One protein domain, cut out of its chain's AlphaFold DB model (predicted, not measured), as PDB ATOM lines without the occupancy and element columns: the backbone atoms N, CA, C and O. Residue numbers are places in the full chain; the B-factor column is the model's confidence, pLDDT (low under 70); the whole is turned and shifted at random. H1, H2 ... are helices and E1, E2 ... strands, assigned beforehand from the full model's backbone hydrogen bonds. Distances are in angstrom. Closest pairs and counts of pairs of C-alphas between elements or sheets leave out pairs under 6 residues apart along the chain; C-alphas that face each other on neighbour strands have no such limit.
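AT A GLANCE: This is residues 17 to 109 of the 169 residues of an uncharacterized protein of Fusarium venenatum (UniProt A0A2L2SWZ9). What is the shape? With little regular structure, it is a compact head of loops, residues 17 to 86, from which residues 87 to 109, mostly the long helix H1, stick out. What are the figures? The 93 printed residues hold E1, then H1, together 23 residues, mostly helix; the whole is extended, radius of gyration of the C-alphas 19.0 A, spans 69 by 28 by 20 A.

HOW THE PARTS SIT: How does H1 stand? H1, residues 90 to 109, stands free, with every O i to N i+4 pair within hydrogen-bond range. What of E1? E1, residues 43 to 45, is apart from H1 and pairs with no named strand; short antiparallel pairings join its residues to 33 to 34 and 70 to 71.

IN THESE COORDINATES: Where is H1? It runs 28.9 A, from C-alpha 90 at (211.543, 199.641, 285.462) to C-alpha 109. Where is E1? It begins at C-alpha 43 (208.377, 200.233, 260.612).

THE WHOLE: Is it continuous? The printed part has no cut; the link E1 to H1 is long. Where is pLDDT under 70? Residues 17 to 19, 87 to 92 and 108 to 109.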
ATOM      1  N   ILE A  17     201.819 191.921 244.624       57.62
ATOM      2  CA  ILE A  17     202.495 192.607 245.719       57.62
ATOM      3  C   ILE A  17     201.733 192.187 246.974       57.62
ATOM      4  O   ILE A  17     200.569 192.554 247.156       57.62
ATOM      5  N   ALA A  18     202.343 191.327 247.788       57.75
ATOM      6  CA  ALA A  18     201.804 190.999 249.093       57.75
ATOM      7  C   ALA A  18     201.743 192.304 249.890       57.75
ATOM      8  O   ALA A  18     202.769 192.936 250.124       57.75
ATOM      9  N   ALA A  19     200.540 192.745 250.258       60.72
ATOM     10  CA  ALA A  19     200.400 193.871 251.164       60.72
ATOM     11  C   ALA A  19     201.028 193.464 252.502       60.72
ATOM     12  O   ALA A  19     200.511 192.567 253.176       60.72
ATOM     13  N   SER A  20     202.159 194.076 252.858       74.88
ATOM     14  CA  SER A  20     202.830 193.821 254.127       74.88
ATOM     15  C   SER A  20     201.910 194.266 255.263       74.88
ATOM     16  O   SER A  20     201.539 195.438 255.366       74.88
ATOM     17  N   LYS A  21     201.485 193.302 256.078       90.19
ATOM     18  CA  LYS A  21     200.677 193.537 257.274       90.19
ATOM     19  C   LYS A  21     201.565 194.089 258.379       90.19
ATOM     20  O   LYS A  21     202.701 193.655 258.499       90.19
ATOM     21  N   CYS A  22     201.026 194.988 259.190       93.44
ATOM     22  CA  CYS A  22     201.729 195.575 260.323       93.44
ATOM     23  C   CYS A  22     201.253 194.938 261.631       93.44
ATOM     24  O   CYS A  22     200.084 194.582 261.768       93.44
ATOM     25  N   TYR A  23     202.145 194.810 262.605       94.25
ATOM     26  CA  TYR A  23     201.914 194.148 263.881       94.25
ATOM     27  C   TYR A  23     202.514 194.960 265.027       94.25
ATOM     28  O   TYR A  23     203.602 195.519 264.919       94.25
ATOM     29  N   TYR A  24     201.817 195.000 266.155       92.75
ATOM     30  CA  TYR A  24     202.337 195.505 267.425       92.75
ATOM     31  C   TYR A  24     203.279 194.480 268.091       92.75
ATOM     32  O   TYR A  24     203.235 193.302 267.732       92.75
ATOM     33  N   PRO A  25     204.088 194.869 269.103       90.19
ATOM     34  CA  PRO A  25     205.011 193.949 269.795       90.19
ATOM     35  C   PRO A  25     204.338 192.752 270.471       90.19
ATOM     36  O   PRO A  25     204.966 191.736 270.740       90.19
ATOM     37  N   ASN A  26     203.039 192.857 270.748       88.38
ATOM     38  CA  ASN A  26     202.225 191.763 271.273       88.38
ATOM     39  C   ASN A  26     201.715 190.800 270.176       88.38
ATOM     40  O   ASN A  26     200.933 189.900 270.475       88.38
ATOM     41  N   GLY A  27     202.116 190.997 268.916       89.81
ATOM     42  CA  GLY A  27     201.727 190.183 267.764       89.81
ATOM     43  C   GLY A  27     200.325 190.470 267.218       89.81
ATOM     44  O   GLY A  27     199.872 189.749 266.325       89.81
ATOM     45  N   ILE A  28     199.633 191.488 267.743       91.62
ATOM     46  CA  ILE A  28     198.322 191.922 267.248       91.62
ATOM     47  C   ILE A  28     198.514 192.731 265.966       91.62
ATOM     48  O   ILE A  28     199.366 193.614 265.916       91.62
ATOM     49  N   GLU A  29     197.710 192.440 264.945       93.75
ATOM     50  CA  GLU A  29     197.702 193.191 263.688       93.75
ATOM     51  C   GLU A  29     197.265 194.646 263.922       93.75
ATOM     52  O   GLU A  29     196.252 194.913 264.571       93.75
ATOM     53  N   ALA A  30     198.045 195.581 263.389       92.25
ATOM     54  CA  ALA A  30     197.789 197.010 263.416       92.25
ATOM     55  C   ALA A  30     197.193 197.464 262.078       92.25
ATOM     56  O   ALA A  30     197.581 196.981 261.015       92.25
ATOM     57  N   ASN A  31     196.287 198.441 262.121       91.12
ATOM     58  CA  ASN A  31     195.736 199.078 260.922       91.12
ATOM     59  C   ASN A  31     196.624 200.248 260.453       91.12
ATOM     60  O   ASN A  31     196.146 201.363 260.244       91.12
ATOM     61  N   ASP A  32     197.921 199.977 260.348       91.56
ATOM     62  CA  ASP A  32     198.961 200.927 259.957       91.56
ATOM     63  C   ASP A  32     199.511 200.568 258.570       91.56
ATOM     64  O   ASP A  32     199.236 199.494 258.032       91.56
ATOM     65  N   PHE A  33     200.298 201.473 257.988       91.19
ATOM     66  CA  PHE A  33     200.909 201.290 256.675       91.19
ATOM     67  C   PHE A  33     202.432 201.212 256.789       91.19
ATOM     68  O   PHE A  33     203.014 201.997 257.540       91.19
ATOM     69  N   PRO A  34     203.091 200.315 256.036       92.50
ATOM     70  CA  PRO A  34     204.546 200.236 256.007       92.50
ATOM     71  C   PRO A  34     205.129 201.569 255.543       92.50
ATOM     72  O   PRO A  34     204.711 202.138 254.531       92.50
ATOM     73  N   CYS A  35     206.107 202.068 256.288       91.31
ATOM     74  CA  CYS A  35     206.797 203.301 255.949       91.31
ATOM     75  C   CYS A  35     207.736 203.073 254.731       91.31
ATOM     76  O   CYS A  35     208.014 204.017 253.994       91.31
ATOM     77  N   ASP A  36     208.159 201.822 254.477       90.62
ATOM     78  CA  ASP A  36     208.755 201.370 253.209       90.62
ATOM     79  C   ASP A  36     208.030 200.103 252.698       90.62
ATOM     80  O   ASP A  36     208.250 199.017 253.241       90.62
ATOM     81  N   PRO A  37     207.153 200.214 251.680       87.19
ATOM     82  CA  PRO A  37     206.429 199.072 251.115       87.19
ATOM     83  C   PRO A  37     207.285 198.182 250.196       87.19
ATOM     84  O   PRO A  37     206.796 197.149 249.744       87.19
ATOM     85  N   GLY A  38     208.508 198.598 249.851       87.88
ATOM     86  CA  GLY A  38     209.436 197.827 249.019       87.88
ATOM     87  C   GLY A  38     210.472 197.033 249.817       87.88
ATOM     88  O   GLY A  38     211.164 196.201 249.233       87.88
ATOM     89  N   ALA A  39     210.589 197.289 251.119       89.38
ATOM     90  CA  ALA A  39     211.475 196.557 252.013       89.38
ATOM     91  C   ALA A  39     210.839 195.241 252.483       89.38
ATOM     92  O   ALA A  39     209.622 195.153 252.642       89.38
ATOM     93  N   ASP A  40     211.682 194.240 252.760       90.19
ATOM     94  CA  ASP A  40     211.242 192.980 253.373       90.19
ATOM     95  C   ASP A  40     210.615 193.231 254.746       90.19
ATOM     96  O   ASP A  40     209.583 192.654 255.074       90.19
ATOM     97  N   GLU A  41     211.228 194.126 255.527       93.00
ATOM     98  CA  GLU A  41     210.711 194.563 256.814       93.00
ATOM     99  C   GLU A  41     210.848 196.074 256.972       93.00
ATOM    100  O   GLU A  41     211.884 196.655 256.644       93.00
ATOM    101  N   SER A  42     209.821 196.721 257.512       92.69
ATOM    102  CA  SER A  42     209.850 198.142 257.829       92.69
ATOM    103  C   SER A  42     208.977 198.473 259.034       92.69
ATOM    104  O   SER A  42     208.021 197.776 259.387       92.69
ATOM    105  N   THR A  43     209.309 199.588 259.685       93.06
ATOM    106  CA  THR A  43     208.377 200.233 260.612       93.06
ATOM    107  C   THR A  43     207.105 200.613 259.864       93.06
ATOM    108  O   THR A  43     207.144 200.952 258.683       93.06
ATOM    109  N   CYS A  44     205.986 200.579 260.572       93.19
ATOM    110  CA  CYS A  44     204.681 200.976 260.091       93.19
ATOM    111  C   CYS A  44     204.174 202.216 260.829       93.19
ATOM    112  O   CYS A  44     204.347 202.381 262.037       93.19
ATOM    113  N   CYS A  45     203.524 203.081 260.066       92.12
ATOM    114  CA  CYS A  45     203.072 204.399 260.452       92.12
ATOM    115  C   CYS A  45     201.537 204.460 260.317       92.12
ATOM    116  O   CYS A  45     200.970 203.913 259.368       92.12
ATOM    117  N   GLY A  46     200.847 205.155 261.225       86.88
ATOM    118  CA  GLY A  46     199.415 205.417 261.048       86.88
ATOM    119  C   GLY A  46     199.191 206.254 259.785       86.88
ATOM    120  O   GLY A  46     199.842 207.275 259.622       86.88
ATOM    121  N   GLY A  47     198.295 205.848 258.881       77.25
ATOM    122  CA  GLY A  47     198.120 206.475 257.553       77.25
ATOM    123  C   GLY A  47     197.462 207.865 257.534       77.25
ATOM    124  O   GLY A  47     196.774 208.203 256.573       77.25
ATOM    125  N   GLY A  48     197.591 208.645 258.607       75.56
ATOM    126  CA  GLY A  48     196.961 209.955 258.760       75.56
ATOM    127  C   GLY A  48     197.764 211.096 258.128       75.56
ATOM    128  O   GLY A  48     198.983 211.040 257.996       75.56
ATOM    129  N   LEU A  49     197.087 212.190 257.773       76.56
ATOM    130  CA  LEU A  49     197.772 213.426 257.387       76.56
ATOM    131  C   LEU A  49     198.587 213.960 258.568       76.56
ATOM    132  O   LEU A  49     198.056 214.107 259.666       76.56
ATOM    133  N   GLY A  50     199.855 214.290 258.327       81.25
ATOM    134  CA  GLY A  50     200.762 214.800 259.357       81.25
ATOM    135  C   GLY A  50     201.622 213.732 260.030       81.25
ATOM    136  O   GLY A  50     202.383 214.076 260.928       81.25
ATOM    137  N   THR A  51     201.551 212.470 259.595       88.25
ATOM    138  CA  THR A  51     202.520 211.455 260.018       88.25
ATOM    139  C   THR A  51     203.725 211.418 259.091       88.25
ATOM    140  O   THR A  51     203.563 211.425 257.870       88.25
ATOM    141  N   VAL A  52     204.932 211.340 259.652       91.94
ATOM    142  CA  VAL A  52     206.176 211.299 258.869       91.94
ATOM    143  C   VAL A  52     207.045 210.147 259.339       91.94
ATOM    144  O   VAL A  52     207.298 210.026 260.531       91.94
ATOM    145  N   CYS A  53     207.526 209.334 258.406       92.19
ATOM    146  CA  CYS A  53     208.457 208.238 258.651       92.19
ATOM    147  C   CYS A  53     209.883 208.768 258.845       92.19
ATOM    148  O   CYS A  53     210.348 209.587 258.052       92.19
ATOM    149  N   LEU A  54     210.603 208.284 259.856       91.75
ATOM    150  CA  LEU A  54     211.987 208.670 260.123       91.75
ATOM    151  C   LEU A  54     212.939 207.508 259.834       91.75
ATOM    152  O   LEU A  54     212.618 206.333 260.006       91.75
ATOM    153  N   SER A  55     214.171 207.849 259.458       90.50
ATOM    154  CA  SER A  55     215.236 206.878 259.180       90.50
ATOM    155  C   SER A  55     215.664 206.067 260.408       90.50
ATOM    156  O   SER A  55     216.193 204.966 260.259       90.50
ATOM    157  N   ASN A  56     215.401 206.572 261.617       91.00
ATOM    158  CA  ASN A  56     215.662 205.877 262.877       91.00
ATOM    159  C   ASN A  56     214.594 204.828 263.241       91.00
ATOM    160  O   ASN A  56     214.637 204.316 264.355       91.00
ATOM    161  N   LYS A  57     213.683 204.472 262.322       92.50
ATOM    162  CA  LYS A  57     212.613 203.472 262.534       92.50
ATOM    163  C   LYS A  57     211.521 203.946 263.503       92.50
ATOM    164  O   LYS A  57     210.883 203.158 264.193       92.50
ATOM    165  N   LEU A  58     211.319 205.260 263.566       92.25
ATOM    166  CA  LEU A  58     210.215 205.904 264.277       92.25
ATOM    167  C   LEU A  58     209.368 206.700 263.301       92.25
ATOM    168  O   LEU A  58     209.718 206.855 262.130       92.25
ATOM    169  N   TYR A  59     208.272 207.252 263.805       91.38
ATOM    170  CA  TYR A  59     207.482 208.207 263.054       91.38
ATOM    171  C   TYR A  59     207.089 209.402 263.919       91.38
ATOM    172  O   TYR A  59     206.966 209.295 265.138       91.38
ATOM    173  N   ILE A  60     206.922 210.560 263.289       92.00
ATOM    174  CA  ILE A  60     206.296 211.720 263.917       92.00
ATOM    175  C   ILE A  60     204.788 211.544 263.786       92.00
ATOM    176  O   ILE A  60     204.293 211.333 262.679       92.00
ATOM    177  N   GLY A  61     204.078 211.590 264.910       89.44
ATOM    178  CA  GLY A  61     202.624 211.596 264.960       89.44
ATOM    179  C   GLY A  61     202.041 212.950 264.566       89.44
ATOM    180  O   GLY A  61     202.738 213.954 264.440       89.44
ATOM    181  N   THR A  62     200.720 212.999 264.418       88.81
ATOM    182  CA  THR A  62     199.991 214.238 264.098       88.81
ATOM    183  C   THR A  62     200.121 215.317 265.179       88.81
ATOM    184  O   THR A  62     199.852 216.487 264.932       88.81
ATOM    185  N   ASP A  63     200.509 214.917 266.386       88.19
ATOM    186  CA  ASP A  63     200.807 215.756 267.544       88.19
ATOM    187  C   ASP A  63     202.246 216.309 267.545       88.19
ATOM    188  O   ASP A  63     202.615 217.062 268.444       88.19
ATOM    189  N   GLY A  64     203.063 215.957 266.545       88.12
ATOM    190  CA  GLY A  64     204.470 216.344 266.455       88.12
ATOM    191  C   GLY A  64     205.400 215.511 267.341       88.12
ATOM    192  O   GLY A  64     206.615 215.713 267.306       88.12
ATOM    193  N   ASN A  65     204.866 214.561 268.114       89.81
ATOM    194  CA  ASN A  65     205.671 213.694 268.961       89.81
ATOM    195  C   ASN A  65     206.313 212.585 268.134       89.81
ATOM    196  O   ASN A  65     205.732 212.077 267.178       89.81
ATOM    197  N   THR A  66     207.521 212.180 268.518       91.06
ATOM    198  CA  THR A  66     208.168 211.003 267.934       91.06
ATOM    199  C   THR A  66     207.690 209.754 268.664       91.06
ATOM    200  O   THR A  66     207.874 209.626 269.873       91.06
ATOM    201  N   LEU A  67     207.069 208.843 267.924       89.12
ATOM    202  CA  LEU A  67     206.391 207.664 268.440       89.12
ATOM    203  C   LEU A  67     206.990 206.393 267.832       89.12
ATOM    204  O   LEU A  67     207.485 206.388 266.699       89.12
ATOM    205  N   ARG A  68     206.913 205.292 268.588       92.00
ATOM    206  CA  ARG A  68     207.167 203.951 268.052       92.00
ATOM    207  C   ARG A  68     205.928 203.484 267.291       92.00
ATOM    208  O   ARG A  68     204.841 203.434 267.863       92.00
ATOM    209  N   GLY A  69     206.116 203.131 266.024       90.31
ATOM    210  CA  GLY A  69     205.083 202.535 265.179       90.31
ATOM    211  C   GLY A  69     204.809 201.064 265.484       90.31
ATOM    212  O   GLY A  69     205.347 200.489 266.437       90.31
ATOM    213  N   SER A  70     203.971 200.447 264.657       93.38
ATOM    214  CA  SER A  70     203.944 198.990 264.491       93.38
ATOM    215  C   SER A  70     205.076 198.557 263.543       93.38
ATOM    216  O   SER A  70     205.829 199.400 263.056       93.38
ATOM    217  N   CYS A  71     205.253 197.259 263.304       94.19
ATOM    218  CA  CYS A  71     206.254 196.753 262.362       94.19
ATOM    219  C   CYS A  71     205.669 195.676 261.453       94.19
ATOM    220  O   CYS A  71     204.750 194.970 261.856       94.19
ATOM    221  N   THR A  72     206.203 195.518 260.247       94.56
ATOM    222  CA  THR A  72     205.812 194.411 259.360       94.56
ATOM    223  C   THR A  72     206.229 193.040 259.903       94.56
ATOM    224  O   THR A  72     205.521 192.052 259.688       94.56
ATOM    225  N   ASP A  73     207.298 192.991 260.705       93.62
ATOM    226  CA  ASP A  73     207.767 191.762 261.337       93.62
ATOM    227  C   ASP A  73     206.933 191.463 262.584       93.62
ATOM    228  O   ASP A  73     207.041 192.118 263.626       93.62
ATOM    229  N   LYS A  74     206.129 190.405 262.503       92.31
ATOM    230  CA  LYS A  74     205.298 189.938 263.617       92.31
ATOM    231  C   LYS A  74     206.113 189.529 264.849       92.31
ATOM    232  O   LYS A  74     205.605 189.628 265.965       92.31
ATOM    233  N   ASN A  75     207.340 189.050 264.659       91.44
ATOM    234  CA  ASN A  75     208.199 188.572 265.739       91.44
ATOM    235  C   ASN A  75     209.103 189.668 266.311       91.44
ATOM    236  O   ASN A  75     209.764 189.410 267.318       91.44
ATOM    237  N   TRP A  76     209.140 190.856 265.693       92.56
ATOM    238  CA  TRP A  76     210.003 191.968 266.106       92.56
ATOM    239  C   TRP A  76     211.488 191.572 266.227       92.56
ATOM    240  O   TRP A  76     212.213 192.058 267.094       92.56
ATOM    241  N   ALA A  77     211.938 190.654 265.370       92.12
ATOM    242  CA  ALA A  77     213.318 190.189 265.292       92.12
ATOM    243  C   ALA A  77     214.161 191.049 264.335       92.12
ATOM    244  O   ALA A  77     215.388 191.084 264.453       92.12
ATOM    245  N   SER A  78     213.514 191.732 263.389       91.50
ATOM    246  CA  SER A  78     214.175 192.609 262.431       91.50
ATOM    247  C   SER A  78     214.752 193.868 263.096       91.50
ATOM    248  O   SER A  78     214.064 194.519 263.887       91.50
ATOM    249  N   PRO A  79     215.980 194.289 262.733       90.88
ATOM    250  CA  PRO A  79     216.541 195.569 263.175       90.88
ATOM    251  C   PRO A  79     215.780 196.786 262.620       90.88
ATOM    252  O   PRO A  79     215.969 197.904 263.096       90.88
ATOM    253  N   GLU A  80     214.911 196.578 261.628       91.25
ATOM    254  CA  GLU A  80     214.036 197.604 261.053       91.25
ATOM    255  C   GLU A  80     212.827 197.926 261.954       91.25
ATOM    256  O   GLU A  80     212.127 198.919 261.730       91.25
ATOM    257  N   CYS A  81     212.612 197.124 263.003       92.12
ATOM    258  CA  CYS A  81     211.588 197.318 264.022       92.12
ATOM    259  C   CYS A  81     212.194 197.917 265.300       92.12
ATOM    260  O   CYS A  81     212.963 197.271 266.015       92.12
ATOM    261  N   ALA A  82     211.832 199.157 265.632       89.62
ATOM    262  CA  ALA A  82     212.341 199.833 266.824       89.62
ATOM    263  C   ALA A  82     211.854 199.179 268.132       89.62
ATOM    264  O   ALA A  82     210.695 199.312 268.498       89.62
ATOM    265  N   MET A  83     212.751 198.562 268.907       87.38
ATOM    266  CA  MET A  83     212.438 197.940 270.213       87.38
ATOM    267  C   MET A  83     212.617 198.874 271.421       87.38
ATOM    268  O   MET A  83     212.840 198.436 272.545       87.38
ATOM    269  N   TYR A  84     212.558 200.181 271.206       84.12
ATOM    270  CA  TYR A  84     212.713 201.183 272.256       84.12
ATOM    271  C   TYR A  84     211.429 202.009 272.406       84.12
ATOM    272  O   TYR A  84     210.480 201.849 271.637       84.12
ATOM    273  N   CYS A  85     211.347 202.829 273.460       83.31
ATOM    274  CA  CYS A  85     210.083 203.432 273.920       83.31
ATOM    275  C   CYS A  85     209.015 202.385 274.299       83.31
ATOM    276  O   CYS A  85     207.815 202.644 274.227       83.31
ATOM    277  N   LEU A  86     209.443 201.181 274.683       78.94
ATOM    278  CA  LEU A  86     208.600 200.244 275.411       78.94
ATOM    279  C   LEU A  86     208.543 200.735 276.862       78.94
ATOM    280  O   LEU A  86     209.583 200.976 277.478       78.94
ATOM    281  N   GLU A  87     207.344 200.939 277.407       65.94
ATOM    282  CA  GLU A  87     207.163 201.158 278.845       65.94
ATOM    283  C   GLU A  87     207.409 199.839 279.592       65.94
ATOM    284  O   GLU A  87     206.513 199.212 280.153       65.94
ATOM    285  N   ASP A  88     208.659 199.388 279.587       59.12
ATOM    286  CA  ASP A  88     209.077 198.178 280.270       59.12
ATOM    287  C   ASP A  88     209.317 198.508 281.738       59.12
ATOM    288  O   ASP A  88     210.440 198.799 282.117       59.12
ATOM    289  N   GLY A  89     208.263 198.513 282.559       57.41
ATOM    290  CA  GLY A  89     208.247 198.129 283.983       57.41
ATOM    291  C   GLY A  89     209.471 198.372 284.894       57.41
ATOM    292  O   GLY A  89     209.610 197.656 285.888       57.41
ATOM    293  N   VAL A  90     210.342 199.359 284.647       61.75
ATOM    294  CA  VAL A  90     211.543 199.641 285.462       61.75
ATOM    295  C   VAL A  90     211.139 199.953 286.904       61.75
ATOM    296  O   VAL A  90     211.856 199.636 287.856       61.75
ATOM    297  N   GLY A  91     209.921 200.473 287.082       61.06
ATOM    298  CA  GLY A  91     209.303 200.681 288.386       61.06
ATOM    299  C   GLY A  91     209.240 199.415 289.245       61.06
ATOM    300  O   GLY A  91     209.528 199.487 290.436       61.06
ATOM    301  N   ALA A  92     208.949 198.241 288.676       69.81
ATOM    302  CA  ALA A  92     208.818 197.011 289.461       69.81
ATOM    303  C   ALA A  92     210.171 196.530 290.010       69.81
ATOM    304  O   ALA A  92     210.265 196.141 291.175       69.81
ATOM    305  N   VAL A  93     211.239 196.619 289.214       82.50
ATOM    306  CA  VAL A  93     212.595 196.235 289.644       82.50
ATOM    307  C   VAL A  93     213.105 197.178 290.735       82.50
ATOM    308  O   VAL A  93     213.664 196.727 291.738       82.50
ATOM    309  N   LEU A  94     212.860 198.483 290.587       85.62
ATOM    310  CA  LEU A  94     213.217 199.481 291.596       85.62
ATOM    311  C   LEU A  94     212.426 199.294 292.899       85.62
ATOM    312  O   LEU A  94     212.998 199.351 293.985       85.62
ATOM    313  N   VAL A  95     211.130 198.980 292.824       87.12
ATOM    314  CA  VAL A  95     210.321 198.690 294.018       87.12
ATOM    315  C   VAL A  95     210.818 197.426 294.724       87.12
ATOM    316  O   VAL A  95     211.027 197.447 295.937       87.12
ATOM    317  N   MET A  96     211.083 196.342 293.987       87.88
ATOM    318  CA  MET A  96     211.574 195.087 294.570       87.88
ATOM    319  C   MET A  96     212.956 195.244 295.212       87.88
ATOM    320  O   MET A  96     213.192 194.731 296.308       87.88
ATOM    321  N   THR A  97     213.859 195.993 294.578       92.69
ATOM    322  CA  THR A  97     215.186 196.279 295.141       92.69
ATOM    323  C   THR A  97     215.104 197.154 296.389       92.69
ATOM    324  O   THR A  97     215.736 196.827 297.393       92.69
ATOM    325  N   VAL A  98     214.275 198.203 296.395       94.56
ATOM    326  CA  VAL A  98     214.067 199.049 297.583       94.56
ATOM    327  C   VAL A  98     213.465 198.244 298.739       94.56
ATOM    328  O   VAL A  98     213.969 198.312 299.863       94.56
ATOM    329  N   VAL A  99     212.441 197.424 298.483       94.94
ATOM    330  CA  VAL A  99     211.827 196.551 299.501       94.94
ATOM    331  C   VAL A  99     212.848 195.557 300.063       94.94
ATOM    332  O   VAL A  99     212.946 195.398 301.284       94.94
ATOM    333  N   TYR A 100     213.653 194.933 299.201       95.12
ATOM    334  CA  TYR A 100     214.716 194.013 299.606       95.12
ATOM    335  C   TYR A 100     215.783 194.699 300.473       95.12
ATOM    336  O   TYR A 100     216.154 194.176 301.528       95.12
ATOM    337  N   ILE A 101     216.241 195.895 300.083       94.38
ATOM    338  CA  ILE A 101     217.229 196.678 300.837       94.38
ATOM    339  C   ILE A 101     216.671 197.075 302.210       94.38
ATOM    340  O   ILE A 101     217.337 196.867 303.226       94.38
ATOM    341  N   LEU A 102     215.433 197.576 302.278       93.31
ATOM    342  CA  LEU A 102     214.791 197.955 303.543       93.31
ATOM    343  C   LEU A 102     214.609 196.756 304.478       93.31
ATOM    344  O   LEU A 102     214.869 196.851 305.683       93.31
ATOM    345  N   TRP A 103     214.197 195.610 303.940       93.88
ATOM    346  CA  TRP A 103     214.099 194.373 304.707       93.88
ATOM    347  C   TRP A 103     215.467 193.913 305.230       93.88
ATOM    348  O   TRP A 103     215.586 193.543 306.403       93.88
ATOM    349  N   ARG A 104     216.521 194.006 304.409       92.75
ATOM    350  CA  ARG A 104     217.893 193.655 304.800       92.75
ATOM    351  C   ARG A 104     218.428 194.566 305.907       92.75
ATOM    352  O   ARG A 104     218.977 194.063 306.885       92.75
ATOM    353  N   ILE A 105     218.199 195.879 305.818       88.19
ATOM    354  CA  ILE A 105     218.559 196.842 306.875       88.19
ATOM    355  C   ILE A 105     217.833 196.499 308.183       88.19
ATOM    356  O   ILE A 105     218.454 196.476 309.247       88.19
ATOM    357  N   ARG A 106     216.535 196.167 308.124       88.19
ATOM    358  CA  ARG A 106     215.763 195.741 309.307       88.19
ATOM    359  C   ARG A 106     216.294 194.449 309.926       88.19
ATOM    360  O   ARG A 106     216.325 194.349 311.149       88.19
ATOM    361  N   LYS A 107     216.728 193.473 309.122       82.62
ATOM    362  CA  LYS A 107     217.370 192.250 309.631       82.62
ATOM    363  C   LYS A 107     218.724 192.535 310.281       82.62
ATOM    364  O   LYS A 107     218.992 191.984 311.342       82.62
ATOM    365  N   ASN A 108     219.529 193.421 309.699       69.19
ATOM    366  CA  ASN A 108     220.839 193.776 310.249       69.19
ATOM    367  C   ASN A 108     220.728 194.561 311.567       69.19
ATOM    368  O   ASN A 108     221.522 194.330 312.472       69.19
ATOM    369  N   LYS A 109     219.699 195.407 311.742       67.31
ATOM    370  CA  LYS A 109     219.449 196.092 313.027       67.31
ATOM    371  C   LYS A 109     219.198 195.126 314.193       67.31
ATOM    372  O   LYS A 109     219.588 195.429 315.314       67.31
TER     373      LYS A 109